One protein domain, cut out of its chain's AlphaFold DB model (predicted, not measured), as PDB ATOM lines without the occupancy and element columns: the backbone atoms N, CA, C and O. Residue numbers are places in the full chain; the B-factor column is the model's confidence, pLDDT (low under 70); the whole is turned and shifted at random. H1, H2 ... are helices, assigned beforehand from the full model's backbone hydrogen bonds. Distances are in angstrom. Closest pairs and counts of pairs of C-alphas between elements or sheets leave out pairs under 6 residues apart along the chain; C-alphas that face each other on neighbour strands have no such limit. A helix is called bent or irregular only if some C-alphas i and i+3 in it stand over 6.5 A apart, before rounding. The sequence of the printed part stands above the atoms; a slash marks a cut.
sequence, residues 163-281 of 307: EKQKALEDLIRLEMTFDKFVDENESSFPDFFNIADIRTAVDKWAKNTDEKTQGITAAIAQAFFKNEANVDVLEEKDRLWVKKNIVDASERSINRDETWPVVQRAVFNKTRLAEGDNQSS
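Overview. This is residues 163 to 281 of the 307 residues of an uncharacterized protein of Photobacterium indicum (UniProt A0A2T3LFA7). Helix H3 makes the core of this model, with H1, H2, H5 and H6 packed round it and the short H4 beside H6. Residues 274 to 281, of which 274 to 278 belong to H6, stick out as an arm. The printed part has 119 residues with six named helices, H1 to H6 in chain order, and no named strand; the class is all helix. It is compact, with a radius of gyration of the C-alphas of 14.9 A, and elongated in outline, 51 by 30 by 27 A.

Along the chain. H1, residues 163 to 184, begins at C-alpha (267.363, 330.874, 302.551) and is 31.0 A long. It is only just irregular, C-alphas 176 and 179 being 6.6 A apart, with a kink of 30 degrees near residue 178. H2 is residues 195 to 203, H3 residues 209 to 225 and 23.8 A long, H4 residues 228 to 232, and H5 residues 236 to 247, 15.2 A long. H6, residues 256 to 278, is 32.8 A long and ends at C-alpha (288.291, 347.368, 267.642).

Arrangement. H3 is the hub, touching four helices. Residues 168 to 175 of H1 touch it, closest at the C-alphas of Glu 175 and Thr 213, 5.8 A, at a shallow tilt of 32 degrees, the same way. H2 and H3 form a hairpin, opposite ways at a steep tilt of 42 degrees; their closest C-alphas, Val 202 and Gly 215, are 6.0 A apart. Residues 242 to 247 of H5 touch H3 at a steep tilt of 60 degrees, closest at the C-alphas of Gln 222 and Val 247, 5.6 A. Residues 256 to 263 of H6 touch H3 at a steep tilt of 38 degrees, closest at the C-alphas of Gln 214 and Arg 256, 5.4 A. H4 touches H6, closest at the C-alphas of Asn 230 and Ala 266, 6.2 A. H1 and H6 are apart. Every O i to N i+4 pair is within hydrogen-bond range in H2, H3 and H4; in H1 16 of 18 are, in H5 7 of 8, in H6 17 of 19.

Size, cuts and confidence. The C-alphas farthest apart, of Lys 207 and Ser 281, are 52.9 A apart. The printed part has no cut and no long link. Confidence is low, with pLDDT under 70, at residues 274 to 281.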
ATOM      1  N   GLU A 163     266.133 330.108 302.782       77.69
ATOM      2  CA  GLU A 163     267.363 330.874 302.551       77.69
ATOM      3  C   GLU A 163     268.577 329.961 302.363       77.69
ATOM      4  O   GLU A 163     269.350 330.151 301.425       77.69
ATOM      5  N   LYS A 164     268.721 328.926 303.198       78.25
ATOM      6  CA  LYS A 164     269.776 327.911 303.045       78.25
ATOM      7  C   LYS A 164     269.641 327.137 301.739       78.25
ATOM      8  O   LYS A 164     270.648 326.861 301.090       78.25
ATOM      9  N   GLN A 165     268.415 326.793 301.346       74.31
ATOM     10  CA  GLN A 165     268.158 326.093 300.092       74.31
ATOM     11  C   GLN A 165     268.498 326.973 298.888       74.31
ATOM     12  O   GLN A 165     269.208 326.525 297.992       74.31
ATOM     13  N   LYS A 166     268.098 328.246 298.913       81.94
ATOM     14  CA  LYS A 166     268.466 329.219 297.882       81.94
ATOM     15  C   LYS A 166     269.982 329.416 297.791       81.94
ATOM     16  O   LYS A 166     270.530 329.405 296.695       81.94
ATOM     17  N   ALA A 167     270.671 329.534 298.926       79.69
ATOM     18  CA  ALA A 167     272.128 329.650 298.950       79.69
ATOM     19  C   ALA A 167     272.816 328.417 298.337       79.69
ATOM     20  O   ALA A 167     273.781 328.550 297.588       79.69
ATOM     21  N   LEU A 168     272.296 327.215 298.607       75.81
ATOM     22  CA  LEU A 168     272.791 325.980 297.999       75.81
ATOM     23  C   LEU A 168     272.531 325.929 296.484       75.81
ATOM     24  O   LEU A 168     273.395 325.485 295.730       75.81
ATOM     25  N   GLU A 169     271.369 326.389 296.026       75.94
ATOM     26  CA  GLU A 169     271.056 326.488 294.596       75.94
ATOM     27  C   GLU A 169     271.992 327.468 293.877       75.94
ATOM     28  O   GLU A 169     272.534 327.136 292.820       75.94
ATOM     29  N   ASP A 170     272.249 328.635 294.472       80.62
ATOM     30  CA  ASP A 170     273.183 329.632 293.938       80.62
ATOM     31  C   ASP A 170     274.620 329.078 293.867       80.62
ATOM     32  O   ASP A 170     275.324 329.291 292.877       80.62
ATOM     33  N   LEU A 171     275.032 328.294 294.867       81.81
ATOM     34  CA  LEU A 171     276.319 327.596 294.907       81.81
ATOM     35  C   LEU A 171     276.495 326.576 293.782       81.81
ATOM     36  O   LEU A 171     277.541 326.548 293.130       81.81
ATOM     37  N   ILE A 172     275.480 325.739 293.563       78.12
ATOM     38  CA  ILE A 172     275.478 324.733 292.494       78.12
ATOM     39  C   ILE A 172     275.492 325.435 291.139       78.12
ATOM     40  O   ILE A 172     276.255 325.068 290.246       78.12
ATOM     41  N   ARG A 173     274.682 326.486 290.984       79.94
ATOM     42  CA  ARG A 173     274.646 327.276 289.756       79.94
ATOM     43  C   ARG A 173     276.009 327.884 289.450       79.94
ATOM     44  O   ARG A 173     276.438 327.831 288.302       79.94
ATOM     45  N   LEU A 174     276.694 328.428 290.454       79.62
ATOM     46  CA  LEU A 174     278.037 328.968 290.287       79.62
ATOM     47  C   LEU A 174     279.031 327.876 289.864       79.62
ATOM     48  O   LEU A 174     279.772 328.085 288.905       79.62
ATOM     49  N   GLU A 175     278.990 326.694 290.486       80.38
ATOM     50  CA  GLU A 175     279.827 325.554 290.081       80.38
ATOM     51  C   GLU A 175     279.629 325.198 288.597       80.38
ATOM     52  O   GLU A 175     280.604 324.999 287.869       80.38
ATOM     53  N   MET A 176     278.377 325.190 288.127       79.12
ATOM     54  CA  MET A 176     278.041 324.925 286.723       79.12
ATOM     55  C   MET A 176     278.526 326.022 285.761       79.12
ATOM     56  O   MET A 176     278.676 325.766 284.569       79.12
ATOM     57  N   THR A 177     278.772 327.244 286.244       83.81
ATOM     58  CA  THR A 177     279.301 328.331 285.399       83.81
ATOM     59  C   THR A 177     280.812 328.271 285.205       83.81
ATOM     60  O   THR A 177     281.315 328.929 284.295       83.81
ATOM     61  N   PHE A 178     281.543 327.487 286.005       87.44
ATOM     62  CA  PHE A 178     283.003 327.465 285.936       87.44
ATOM     63  C   PHE A 178     283.550 326.851 284.654       87.44
ATOM     64  O   PHE A 178     284.481 327.419 284.097       87.44
ATOM     65  N   ASP A 179     282.974 325.748 284.166       85.69
ATOM     66  CA  ASP A 179     283.430 325.129 282.911       85.69
ATOM     67  C   ASP A 179     283.307 326.134 281.762       85.69
ATOM     68  O   ASP A 179     284.284 326.461 281.097       85.69
ATOM     69  N   LYS A 180     282.122 326.746 281.641       87.56
ATOM     70  CA  LYS A 180     281.858 327.785 280.647       87.56
ATOM     71  C   LYS A 180     282.818 328.972 280.782       87.56
ATOM     72  O   LYS A 180     283.305 329.480 279.781       87.56
ATOM     73  N   PHE A 181     283.081 329.421 282.008       89.12
ATOM     74  CA  PHE A 181     284.007 330.522 282.256       89.12
ATOM     75  C   PHE A 181     285.431 330.191 281.798       89.12
ATOM     76  O   PHE A 181     286.073 331.034 281.173       89.12
ATOM     77  N   VAL A 182     285.919 328.988 282.114       88.06
ATOM     78  CA  VAL A 182     287.251 328.529 281.711       88.06
ATOM     79  C   VAL A 182     287.342 328.422 280.193       88.06
ATOM     80  O   VAL A 182     288.292 328.956 279.628       88.06
ATOM     81  N   ASP A 183     286.334 327.845 279.539       87.81
ATOM     82  CA  ASP A 183     286.284 327.714 278.079       87.81
ATOM     83  C   ASP A 183     286.279 329.087 277.378       87.81
ATOM     84  O   ASP A 183     287.044 329.330 276.447       87.81
ATOM     85  N   GLU A 184     285.455 330.033 277.846       87.06
ATOM     86  CA  GLU A 184     285.367 331.383 277.263       87.06
ATOM     87  C   GLU A 184     286.637 332.218 277.486       87.06
ATOM     88  O   GLU A 184     286.899 333.166 276.744       87.06
ATOM     89  N   ASN A 185     287.433 331.883 278.505       88.00
ATOM     90  CA  ASN A 185     288.613 332.643 278.909       88.00
ATOM     91  C   ASN A 185     289.902 331.818 278.839       88.00
ATOM     92  O   ASN A 185     290.864 332.187 279.508       88.00
ATOM     93  N   GLU A 186     289.956 330.764 278.021       87.19
ATOM     94  CA  GLU A 186     291.072 329.803 277.947       87.19
ATOM     95  C   GLU A 186     292.442 330.500 277.834       87.19
ATOM     96  O   GLU A 186     293.347 330.242 278.620       87.19
ATOM     97  N   SER A 187     292.548 331.507 276.956       86.94
ATOM     98  CA  SER A 187     293.764 332.327 276.756       86.94
ATOM     99  C   SER A 187     294.236 333.121 277.984       86.94
ATOM    100  O   SER A 187     295.326 333.694 277.990       86.94
ATOM    101  N   SER A 188     293.398 333.227 279.012       85.81
ATOM    102  CA  SER A 188     293.702 333.930 280.257       85.81
ATOM    103  C   SER A 188     294.358 333.012 281.287       85.81
ATOM    104  O   SER A 188     294.886 333.530 282.273       85.81
ATOM    105  N   PHE A 189     294.353 331.695 281.067       88.75
ATOM    106  CA  PHE A 189     294.913 330.701 281.976       88.75
ATOM    107  C   PHE A 189     296.280 330.185 281.499       88.75
ATOM    108  O   PHE A 189     296.567 330.203 280.304       88.75
ATOM    109  N   PRO A 190     297.146 329.722 282.419       86.69
ATOM    110  CA  PRO A 190     298.381 329.029 282.054       86.69
ATOM    111  C   PRO A 190     298.120 327.692 281.343       86.69
ATOM    112  O   PRO A 190     297.185 326.992 281.708       86.69
ATOM    113  N   ASP A 191     299.013 327.261 280.447       86.38
ATOM    114  CA  ASP A 191     298.863 326.009 279.669       86.38
ATOM    115  C   ASP A 191     298.714 324.733 280.520       86.38
ATOM    116  O   ASP A 191     298.170 323.727 280.077       86.38
ATOM    117  N   PHE A 192     299.230 324.749 281.750       83.19
ATOM    118  CA  PHE A 192     299.126 323.626 282.687       83.19
ATOM    119  C   PHE A 192     297.821 323.636 283.499       83.19
ATOM    120  O   PHE A 192     297.618 322.762 284.343       83.19
ATOM    121  N   PHE A 193     296.972 324.650 283.327       89.62
ATOM    122  CA  PHE A 193     295.726 324.783 284.064       89.62
ATOM    123  C   PHE A 193     294.667 323.823 283.525       89.62
ATOM    124  O   PHE A 193     294.364 323.805 282.336       89.62
ATOM    125  N   ASN A 194     294.057 323.056 284.427       89.38
ATOM    126  CA  ASN A 194     292.979 322.138 284.100       89.38
ATOM    127  C   ASN A 194     291.953 322.105 285.238       89.38
ATOM    128  O   ASN A 194     292.263 321.732 286.375       89.38
ATOM    129  N   ILE A 195     290.707 322.463 284.925       87.88
ATOM    130  CA  ILE A 195     289.614 322.494 285.902       87.88
ATOM    131  C   ILE A 195     289.269 321.099 286.450       87.88
ATOM    132  O   ILE A 195     288.864 320.975 287.608       87.88
ATOM    133  N   ALA A 196     289.468 320.031 285.671       89.06
ATOM    134  CA  ALA A 196     289.207 318.663 286.120       89.06
ATOM    135  C   ALA A 196     290.194 318.217 287.215       89.06
ATOM    136  O   ALA A 196     289.800 317.574 288.196       89.06
ATOM    137  N   ASP A 197     291.461 318.617 287.091       91.19
ATOM    138  CA  ASP A 197     292.490 318.332 288.093       91.19
ATOM    139  C   ASP A 197     292.221 319.109 289.387       91.19
ATOM    140  O   ASP A 197     292.345 318.558 290.485       91.19
ATOM    141  N   ILE A 198     291.750 320.355 289.267       89.94
ATOM    142  CA  ILE A 198     291.316 321.177 290.404       89.94
ATOM    143  C   ILE A 198     290.139 320.529 291.127       89.94
ATOM    144  O   ILE A 198     290.194 320.370 292.346       89.94
ATOM    145  N   ARG A 199     289.099 320.096 290.404       89.75
ATOM    146  CA  ARG A 199     287.950 319.386 290.996       89.75
ATOM    147  C   ARG A 199     288.406 318.161 291.784       89.75
ATOM    148  O   ARG A 199     288.062 318.021 292.952       89.75
ATOM    149  N   THR A 200     289.280 317.354 291.187       91.56
ATOM    150  CA  THR A 200     289.849 316.164 291.835       91.56
ATOM    151  C   THR A 200     290.662 316.511 293.086       91.56
ATOM    152  O   THR A 200     290.655 315.766 294.066       91.56
ATOM    153  N   ALA A 201     291.398 317.625 293.077       88.38
ATOM    154  CA  ALA A 201     292.157 318.082 294.237       88.38
ATOM    155  C   ALA A 201     291.244 318.598 295.361       88.38
ATOM    156  O   ALA A 201     291.497 318.300 296.530       88.38
ATOM    157  N   VAL A 202     290.181 319.328 295.014       88.94
ATOM    158  CA  VAL A 202     289.211 319.891 295.962       88.94
ATOM    159  C   VAL A 202     288.346 318.801 296.598       88.94
ATOM    160  O   VAL A 202     288.179 318.796 297.818       88.94
ATOM    161  N   ASP A 203     287.907 317.808 295.821       89.31
ATOM    162  CA  ASP A 203     287.097 316.678 296.306       89.31
ATOM    163  C   ASP A 203     287.800 315.845 297.394       89.31
ATOM    164  O   ASP A 203     287.149 315.163 298.183       89.31
ATOM    165  N   LYS A 204     289.136 315.913 297.495       91.62
ATOM    166  CA  LYS A 204     289.896 315.221 298.553       91.62
ATOM    167  C   LYS A 204     289.706 315.829 299.941       91.62
ATOM    168  O   LYS A 204     290.019 315.161 300.926       91.62
ATOM    169  N   TRP A 205     289.288 317.090 300.039       86.81
ATOM    170  CA  TRP A 205     289.202 317.793 301.322       86.81
ATOM    171  C   TRP A 205     287.873 318.505 301.568       86.81
ATOM    172  O   TRP A 205     287.532 318.691 302.737       86.81
ATOM    173  N   ALA A 206     287.136 318.885 300.523       87.44
ATOM    174  CA  ALA A 206     285.839 319.533 300.658       87.44
ATOM    175  C   ALA A 206     284.796 318.559 301.225       87.44
ATOM    176  O   ALA A 206     284.656 317.426 300.764       87.44
ATOM    177  N   LYS A 207     284.053 319.002 302.240       87.88
ATOM    178  CA  LYS A 207     283.041 318.189 302.937       87.88
ATOM    179  C   LYS A 207     281.616 318.488 302.492       87.88
ATOM    180  O   LYS A 207     280.712 317.703 302.765       87.88
ATOM    181  N   ASN A 208     281.400 319.640 301.870       85.00
ATOM    182  CA  ASN A 208     280.098 320.119 301.425       85.00
ATOM    183  C   ASN A 208     280.246 320.958 300.144       85.00
ATOM    184  O   ASN A 208     281.357 321.279 299.719       85.00
ATOM    185  N   THR A 209     279.115 321.303 299.526       83.19
ATOM    186  CA  THR A 209     279.079 322.072 298.275       83.19
ATOM    187  C   THR A 209     279.694 323.462 298.418       83.19
ATOM    188  O   THR A 209     280.345 323.922 297.492       83.19
ATOM    189  N   ASP A 210     279.544 324.118 299.570       84.75
ATOM    190  CA  ASP A 210     280.106 325.454 299.793       84.75
ATOM    191  C   ASP A 210     281.641 325.432 299.784       84.75
ATOM    192  O   ASP A 210     282.258 326.148 298.995       84.75
ATOM    193  N   GLU A 211     282.256 324.525 300.552       86.12
ATOM    194  CA  GLU A 211     283.708 324.311 300.567       86.12
ATOM    195  C   GLU A 211     284.233 323.902 299.184       86.12
ATOM    196  O   GLU A 211     285.305 324.349 298.768       86.12
ATOM    197  N   LYS A 212     283.471 323.080 298.451       87.50
ATOM    198  CA  LYS A 212     283.825 322.658 297.093       87.50
ATOM    199  C   LYS A 212     283.822 323.845 296.131       87.50
ATOM    200  O   LYS A 212     284.823 324.101 295.461       87.50
ATOM    201  N   THR A 213     282.727 324.599 296.085       87.38
ATOM    202  CA  THR A 213     282.598 325.772 295.218       87.38
ATOM    203  C   THR A 213     283.623 326.839 295.592       87.38
ATOM    204  O   THR A 213     284.233 327.428 294.700       87.38
ATOM    205  N   GLN A 214     283.888 327.053 296.882       88.75
ATOM    206  CA  GLN A 214     284.940 327.956 297.343       88.75
ATOM    207  C   GLN A 214     286.325 327.493 296.882       88.75
ATOM    208  O   GLN A 214     287.057 328.289 296.299       88.75
ATOM    209  N   GLY A 215     286.675 326.221 297.093       88.44
ATOM    210  CA  GLY A 215     287.968 325.665 296.695       88.44
ATOM    211  C   GLY A 215     288.214 325.763 295.191       88.44
ATOM    212  O   GLY A 215     289.284 326.193 294.764       88.44
ATOM    213  N   ILE A 216     287.200 325.443 294.382       89.62
ATOM    214  CA  ILE A 216     287.283 325.573 292.924       89.62
ATOM    215  C   ILE A 216     287.414 327.049 292.525       89.62
ATOM    216  O   ILE A 216     288.294 327.384 291.735       89.62
ATOM    217  N   THR A 217     286.606 327.945 293.105       90.19
ATOM    218  CA  THR A 217     286.690 329.389 292.818       90.19
ATOM    219  C   THR A 217     288.074 329.941 293.136       90.19
ATOM    220  O   THR A 217     288.643 330.682 292.338       90.19
ATOM    221  N   ALA A 218     288.622 329.576 294.296       91.06
ATOM    222  CA  ALA A 218     289.933 330.012 294.744       91.06
ATOM    223  C   ALA A 218     291.027 329.573 293.767       91.06
ATOM    224  O   ALA A 218     291.826 330.401 293.332       91.06
ATOM    225  N   ALA A 219     291.022 328.303 293.364       90.88
ATOM    226  CA  ALA A 219     291.996 327.764 292.422       90.88
ATOM    227  C   ALA A 219     291.879 328.404 291.026       90.88
ATOM    228  O   ALA A 219     292.895 328.772 290.433       90.88
ATOM    229  N   ILE A 220     290.653 328.604 290.521       91.44
ATOM    230  CA  ILE A 220     290.404 329.325 289.262       91.44
ATOM    231  C   ILE A 220     290.957 330.749 289.357       91.44
ATOM    232  O   ILE A 220     291.720 331.169 288.493       91.44
ATOM    233  N   ALA A 221     290.609 331.486 290.411       91.75
ATOM    234  CA  ALA A 221     291.034 332.871 290.580       91.75
ATOM    235  C   ALA A 221     292.554 333.000 290.727       91.75
ATOM    236  O   ALA A 221     293.153 333.899 290.141       91.75
ATOM    237  N   GLN A 222     293.194 332.090 291.463       91.56
ATOM    238  CA  GLN A 222     294.650 332.056 291.565       91.56
ATOM    239  C   GLN A 222     295.309 331.789 290.222       91.56
ATOM    240  O   GLN A 222     296.257 332.482 289.864       91.56
ATOM    241  N   ALA A 223     294.829 330.802 289.469       91.50
ATOM    242  CA  ALA A 223     295.372 330.520 288.150       91.50
ATOM    243  C   ALA A 223     295.168 331.697 287.188       91.50
ATOM    244  O   ALA A 223     296.095 332.067 286.473       91.50
ATOM    245  N   PHE A 224     293.992 332.324 287.229       92.62
ATOM    246  CA  PHE A 224     293.657 333.485 286.415       92.62
ATOM    247  C   PHE A 224     294.563 334.685 286.728       92.62
ATOM    248  O   PHE A 224     295.115 335.295 285.815       92.62
ATOM    249  N   PHE A 225     294.778 335.013 288.005       93.12
ATOM    250  CA  PHE A 225     295.588 336.171 288.410       93.12
ATOM    251  C   PHE A 225     297.094 335.904 288.518       93.12
ATOM    252  O   PHE A 225     297.863 336.847 288.694       93.12
ATOM    253  N   LYS A 226     297.548 334.655 288.358       89.75
ATOM    254  CA  LYS A 226     298.971 334.354 288.113       89.75
ATOM    255  C   LYS A 226     299.463 334.920 286.781       89.75
ATOM    256  O   LYS A 226     300.662 335.122 286.617       89.75
ATOM    257  N   ASN A 227     298.557 335.175 285.840       88.94
ATOM    258  CA  ASN A 227     298.867 335.902 284.622       88.94
ATOM    259  C   ASN A 227     298.817 337.415 284.896       88.94
ATOM    260  O   ASN A 227     297.740 337.972 285.123       88.94
ATOM    261  N   GLU A 228     299.975 338.082 284.858       87.12
ATOM    262  CA  GLU A 228     300.088 339.522 285.148       87.12
ATOM    263  C   GLU A 228     299.209 340.379 284.228       87.12
ATOM    264  O   GLU A 228     298.599 341.340 284.696       87.12
ATOM    265  N   ALA A 229     299.006 339.966 282.972       87.62
ATOM    266  CA  ALA A 229     298.144 340.682 282.033       87.62
ATOM    267  C   ALA A 229     296.688 340.789 282.526       87.62
ATOM    268  O   ALA A 229     295.993 341.757 282.224       87.62
ATOM    269  N   ASN A 230     296.217 339.815 283.312       89.12
ATOM    270  CA  ASN A 230     294.879 339.845 283.904       89.12
ATOM    271  C   ASN A 230     294.818 340.699 285.183       89.12
ATOM    272  O   ASN A 230     293.736 341.113 285.598       89.12
ATOM    273  N   VAL A 231     295.958 340.964 285.822       89.81
ATOM    274  CA  VAL A 231     296.057 341.880 286.966       89.81
ATOM    275  C   VAL A 231     296.128 343.324 286.472       89.81
ATOM    276  O   VAL A 231     295.489 344.201 287.046       89.81
ATOM    277  N   ASP A 232     296.838 343.580 285.377       89.12
ATOM    278  CA  ASP A 232     297.066 344.933 284.858       89.12
ATOM    279  C   ASP A 232     295.787 345.641 284.394       89.12
ATOM    280  O   ASP A 232     295.688 346.866 284.485       89.12
ATOM    281  N   VAL A 233     294.769 344.878 283.980       89.81
ATOM    282  CA  VAL A 233     293.452 345.415 283.594       89.81
ATOM    283  C   VAL A 233     292.607 345.898 284.779       89.81
ATOM    284  O   VAL A 233     291.553 346.501 284.571       89.81
ATOM    285  N   LEU A 234     293.020 345.631 286.020       90.25
ATOM    286  CA  LEU A 234     292.329 346.079 287.231       90.25
ATOM    287  C   LEU A 234     292.811 347.456 287.689       90.25
ATOM    288  O   LEU A 234     293.891 347.897 287.322       90.25
ATOM    289  N   GLU A 235     292.040 348.135 288.539       87.12
ATOM    290  CA  GLU A 235     292.467 349.387 289.180       87.12
ATOM    291  C   GLU A 235     293.558 349.145 290.239       87.12
ATOM    292  O   GLU A 235     293.631 348.069 290.824       87.12
ATOM    293  N   GLU A 236     294.374 350.161 290.557       84.50
ATOM    294  CA  GLU A 236     295.487 350.067 291.528       84.50
ATOM    295  C   GLU A 236     295.068 349.434 292.867       84.50
ATOM    296  O   GLU A 236     295.750 348.555 293.396       84.50
ATOM    297  N   LYS A 237     293.902 349.833 293.389       88.75
ATOM    298  CA  LYS A 237     293.345 349.294 294.637       88.75
ATOM    299  C   LYS A 237     293.090 347.790 294.543       88.75
ATOM    300  O   LYS A 237     293.422 347.050 295.469       88.75
ATOM    301  N   ASP A 238     292.507 347.354 293.432       88.50
ATOM    302  CA  ASP A 238     292.159 345.958 293.196       88.50
ATOM    303  C   ASP A 238     293.415 345.135 292.894       88.50
ATOM    304  O   ASP A 238     293.542 344.033 293.411       88.50
ATOM    305  N   ARG A 239     294.408 345.686 292.182       90.12
ATOM    306  CA  ARG A 239     295.708 345.032 291.952       90.12
ATOM    307  C   ARG A 239     296.417 344.676 293.254       90.12
ATOM    308  O   ARG A 239     296.850 343.539 293.437       90.12
ATOM    309  N   LEU A 240     296.519 345.639 294.170       90.00
ATOM    310  CA  LEU A 240     297.145 345.421 295.476       90.00
ATOM    311  C   LEU A 240     296.368 344.397 296.305       90.00
ATOM    312  O   LEU A 240     296.964 343.545 296.968       90.00
ATOM    313  N   TRP A 241     295.038 344.459 296.249       92.62
ATOM    314  CA  TRP A 241     294.186 343.503 296.939       92.62
ATOM    315  C   TRP A 241     294.326 342.087 296.359       92.62
ATOM    316  O   TRP A 241     294.499 341.151 297.135       92.62
ATOM    317  N   VAL A 242     294.334 341.921 295.034       91.62
ATOM    318  CA  VAL A 242     294.495 340.627 294.347       91.62
ATOM    319  C   VAL A 242     295.846 339.999 294.665       91.62
ATOM    320  O   VAL A 242     295.898 338.823 295.023       91.62
ATOM    321  N   LYS A 243     296.938 340.774 294.599       90.25
ATOM    322  CA  LYS A 243     298.276 340.264 294.932       90.25
ATOM    323  C   LYS A 243     298.307 339.696 296.352       90.25
ATOM    324  O   LYS A 243     298.662 338.539 296.548       90.25
ATOM    325  N   LYS A 244     297.810 340.466 297.323       90.06
ATOM    326  CA  LYS A 244     297.820 340.078 298.738       90.06
ATOM    327  C   LYS A 244     296.846 338.945 299.088       90.06
ATOM    328  O   LYS A 244     297.183 338.098 299.909       90.06
ATOM    329  N   ASN A 245     295.627 338.971 298.550       91.12
ATOM    330  CA  ASN A 245     294.521 338.129 299.029       91.12
ATOM    331  C   ASN A 245     294.188 336.958 298.099       91.12
ATOM    332  O   ASN A 245     293.401 336.101 298.488       91.12
ATOM    333  N   ILE A 246     294.768 336.904 296.897       91.31
ATOM    334  CA  ILE A 246     294.577 335.798 295.954       91.31
ATOM    335  C   ILE A 246     295.922 335.177 295.588       91.31
ATOM    336  O   ILE A 246     296.123 333.996 295.852       91.31
ATOM    337  N   VAL A 247     296.841 335.952 295.004       88.44
ATOM    338  CA  VAL A 247     298.092 335.412 294.436       88.44
ATOM    339  C   VAL A 247     299.015 334.862 295.525       88.44
ATOM    340  O   VAL A 247     299.455 333.720 295.423       88.44
ATOM    341  N   ASP A 248     299.245 335.638 296.588       87.62
ATOM    342  CA  ASP A 248     300.118 335.253 297.706       87.62
ATOM    343  C   ASP A 248     299.372 334.489 298.819       87.62
ATOM    344  O   ASP A 248     299.977 334.014 299.784       87.62
ATOM    345  N   ALA A 249     298.045 334.384 298.716       85.62
ATOM    346  CA  ALA A 249     297.211 333.750 299.727       85.62
ATOM    347  C   ALA A 249     297.189 332.222 299.582       85.62
ATOM    348  O   ALA A 249     297.409 331.658 298.512       85.62
ATOM    349  N   SER A 250     296.861 331.523 300.669       80.88
ATOM    350  CA  SER A 250     296.555 330.092 300.583       80.88
ATOM    351  C   SER A 250     295.169 329.888 299.962       80.88
ATOM    352  O   SER A 250     294.244 330.618 300.313       80.88
ATOM    353  N   GLU A 251     294.979 328.875 299.111       74.06
ATOM    354  CA  GLU A 251     293.682 328.587 298.460       74.06
ATOM    355  C   GLU A 251     292.512 328.521 299.457       74.06
ATOM    356  O   GLU A 251     291.410 328.982 299.181       74.06
ATOM    357  N   ARG A 252     292.774 328.012 300.665       74.69
ATOM    358  CA  ARG A 252     291.776 327.864 301.736       74.69
ATOM    359  C   ARG A 252     291.392 329.171 302.429       74.69
ATOM    360  O   ARG A 252     290.364 329.214 303.091       74.69
ATOM    361  N   SER A 253     292.218 330.210 302.322       80.38
ATOM    362  CA  SER A 253     291.937 331.536 302.893       80.38
ATOM    363  C   SER A 253     291.242 332.479 301.912       80.38
ATOM    364  O   SER A 253     290.876 333.585 302.296       80.38
ATOM    365  N   ILE A 254     291.080 332.068 300.652       85.81
ATOM    366  CA  ILE A 254     290.473 332.907 299.622       85.81
ATOM    367  C   ILE A 254     288.956 332.889 299.792       85.81
ATOM    368  O   ILE A 254     288.321 331.830 299.768       85.81
ATOM    369  N   ASN A 255     288.378 334.077 299.966       85.31
ATOM    370  CA  ASN A 255     286.939 334.253 300.080       85.31
ATOM    371  C   ASN A 255     286.311 334.352 298.685       85.31
ATOM    372  O   ASN A 255     286.512 335.334 297.972       85.31
ATOM    373  N   ARG A 256     285.495 333.357 298.325       86.62
ATOM    374  CA  ARG A 256     284.754 333.307 297.059       86.62
ATOM    375  C   ARG A 256     283.973 334.592 296.776       86.62
ATOM    376  O   ARG A 256     284.036 335.092 295.653       86.62
ATOM    377  N   ASP A 257     283.248 335.104 297.767       84.56
ATOM    378  CA  ASP A 257     282.301 336.211 297.584       84.56
ATOM    379  C   ASP A 257     283.012 337.539 297.310       84.56
ATOM    380  O   ASP A 257     282.469 338.414 296.642       84.56
ATOM    381  N   GLU A 258     284.256 337.671 297.766       87.25
ATOM    382  CA  GLU A 258     285.107 338.825 297.468       87.25
ATOM    383  C   GLU A 258     285.905 338.618 296.176       87.25
ATOM    384  O   GLU A 258     286.099 339.547 295.393       87.25
ATOM    385  N   THR A 259     286.354 337.389 295.924       89.69
ATOM    386  CA  THR A 259     287.234 337.047 294.805       89.69
ATOM    387  C   THR A 259     286.513 337.004 293.464       89.69
ATOM    388  O   THR A 259     287.008 337.572 292.487       89.69
ATOM    389  N   TRP A 260     285.353 336.350 293.386       90.38
ATOM    390  CA  TRP A 260     284.659 336.149 292.113       90.38
ATOM    391  C   TRP A 260     284.242 337.462 291.426       90.38
ATOM    392  O   TRP A 260     284.498 337.602 290.226       90.38
ATOM    393  N   PRO A 261     283.720 338.481 292.139       90.12
ATOM    394  CA  PRO A 261     283.429 339.779 291.528       90.12
ATOM    395  C   PRO A 261     284.659 340.468 290.923       90.12
ATOM    396  O   PRO A 261     284.542 341.186 289.929       90.12
ATOM    397  N   VAL A 262     285.847 340.259 291.501       91.12
ATOM    398  CA  VAL A 262     287.101 340.833 290.988       91.12
ATOM    399  C   VAL A 262     287.551 340.104 289.720       91.12
ATOM    400  O   VAL A 262     287.952 340.759 288.758       91.12
ATOM    401  N   VAL A 263     287.404 338.775 289.665       90.81
ATOM    402  CA  VAL A 263     287.626 337.982 288.439       90.81
ATOM    403  C   VAL A 263     286.708 338.464 287.311       90.81
ATOM    404  O   VAL A 263     287.177 338.774 286.217       90.81
ATOM    405  N   GLN A 264     285.408 338.613 287.585       88.94
ATOM    406  CA  GLN A 264     284.438 339.093 286.595       88.94
ATOM    407  C   GLN A 264     284.768 340.505 286.094       88.94
ATOM    408  O   GLN A 264     284.634 340.786 284.904       88.94
ATOM    409  N   ARG A 265     285.242 341.389 286.980       90.00
ATOM    410  CA  ARG A 265     285.674 342.746 286.617       90.00
ATOM    411  C   ARG A 265     286.903 342.740 285.714       90.00
ATOM    412  O   ARG A 265     286.932 343.495 284.747       90.00
ATOM    413  N   ALA A 266     287.886 341.889 285.999       90.00
ATOM    414  CA  ALA A 266     289.067 341.744 285.153       90.00
ATOM    415  C   ALA A 266     288.685 341.277 283.740       90.00
ATOM    416  O   ALA A 266     289.117 341.881 282.759       90.00
ATOM    417  N   VAL A 267     287.813 340.269 283.631       88.88
ATOM    418  CA  VAL A 267     287.299 339.793 282.335       88.88
ATOM    419  C   VAL A 267     286.531 340.891 281.606       88.88
ATOM    420  O   VAL A 267     286.820 341.164 280.444       88.88
ATOM    421  N   PHE A 268     285.621 341.590 282.289       87.56
ATOM    422  CA  PHE A 268     284.887 342.711 281.701       87.56
ATOM    423  C   PHE A 268     285.827 343.804 281.167       87.56
ATOM    424  O   PHE A 268     285.663 344.267 280.039       87.56
ATOM    425  N   ASN A 269     286.839 344.191 281.947       87.00
ATOM    426  CA  ASN A 269     287.813 345.197 281.535       87.00
ATOM    427  C   ASN A 269     288.620 344.734 280.318       87.00
ATOM    428  O   ASN A 269     288.833 345.522 279.401       87.00
ATOM    429  N   LYS A 270     289.018 343.459 280.279       83.25
ATOM    430  CA  LYS A 270     289.744 342.859 279.156       83.25
ATOM    431  C   LYS A 270     288.903 342.841 277.876       83.25
ATOM    432  O   LYS A 270     289.390 343.275 276.836       83.25
ATOM    433  N   THR A 271     287.632 342.443 277.958       81.50
ATOM    434  CA  THR A 271     286.696 342.498 276.823       81.50
ATOM    435  C   THR A 271     286.492 343.930 276.345       81.50
ATOM    436  O   THR A 271     286.598 344.196 275.154       81.50
ATOM    437  N   ARG A 272     286.302 344.886 277.262       81.31
ATOM    438  CA  ARG A 272     286.124 346.299 276.903       81.31
ATOM    439  C   ARG A 272     287.374 346.910 276.265       81.31
ATOM    440  O   ARG A 272     287.250 347.761 275.394       81.31
ATOM    441  N   LEU A 273     288.569 346.506 276.694       72.56
ATOM    442  CA  LEU A 273     289.826 346.923 276.067       72.56
ATOM    443  C   LEU A 273     289.974 346.318 274.665       72.56
ATOM    444  O   LEU A 273     290.324 347.043 273.741       72.56
ATOM    445  N   ALA A 274     289.625 345.043 274.482       67.00
ATOM    446  CA  ALA A 274     289.619 344.396 273.169       67.00
ATOM    447  C   ALA A 274     288.584 345.018 272.208       67.00
ATOM    448  O   ALA A 274     288.858 345.210 271.025       67.00
ATOM    449  N   GLU A 275     287.403 345.384 272.713       63.50
ATOM    450  CA  GLU A 275     286.369 346.100 271.957       63.50
ATOM    451  C   GLU A 275     286.759 347.558 271.676       63.50
ATOM    452  O   GLU A 275     286.487 348.066 270.591       63.50
ATOM    453  N   GLY A 276     287.433 348.221 272.621       54.88
ATOM    454  CA  GLY A 276     287.968 349.574 272.469       54.88
ATOM    455  C   GLY A 276     289.086 349.662 271.429       54.88
ATOM    456  O   GLY A 276     289.121 350.625 270.662       54.88
ATOM    457  N   ASP A 277     289.930 348.633 271.324       50.84
ATOM    458  CA  ASP A 277     290.911 348.507 270.240       50.84
ATOM    459  C   ASP A 277     290.221 348.305 268.881       50.84
ATOM    460  O   ASP A 277     290.640 348.886 267.878       50.84
ATOM    461  N   ASN A 278     289.093 347.586 268.852       44.16
ATOM    462  CA  ASN A 278     288.291 347.368 267.642       44.16
ATOM    463  C   ASN A 278     287.340 348.543 267.299       44.16
ATOM    464  O   ASN A 278     286.799 348.608 266.195       44.16
ATOM    465  N   GLN A 279     287.165 349.510 268.207       42.41
ATOM    466  CA  GLN A 279     286.483 350.794 267.978       42.41
ATOM    467  C   GLN A 279     287.450 351.978 267.794       42.41
ATOM    468  O   GLN A 279     287.011 353.124 267.696       42.41
ATOM    469  N   SER A 280     288.754 351.723 267.645       43.03
ATOM    470  CA  SER A 280     289.752 352.762 267.344       43.03
ATOM    471  C   SER A 280     289.993 353.002 265.842       43.03
ATOM    472  O   SER A 280     290.924 353.710 265.465       43.03
ATOM    473  N   SER A 281     289.111 352.521 264.959       44.53
ATOM    474  CA  SER A 281     289.053 352.967 263.557       44.53
ATOM    475  C   SER A 281     287.736 353.687 263.262       44.53
ATOM    476  O   SER A 281     286.904 353.217 262.487       44.53
TER     477      SER A 281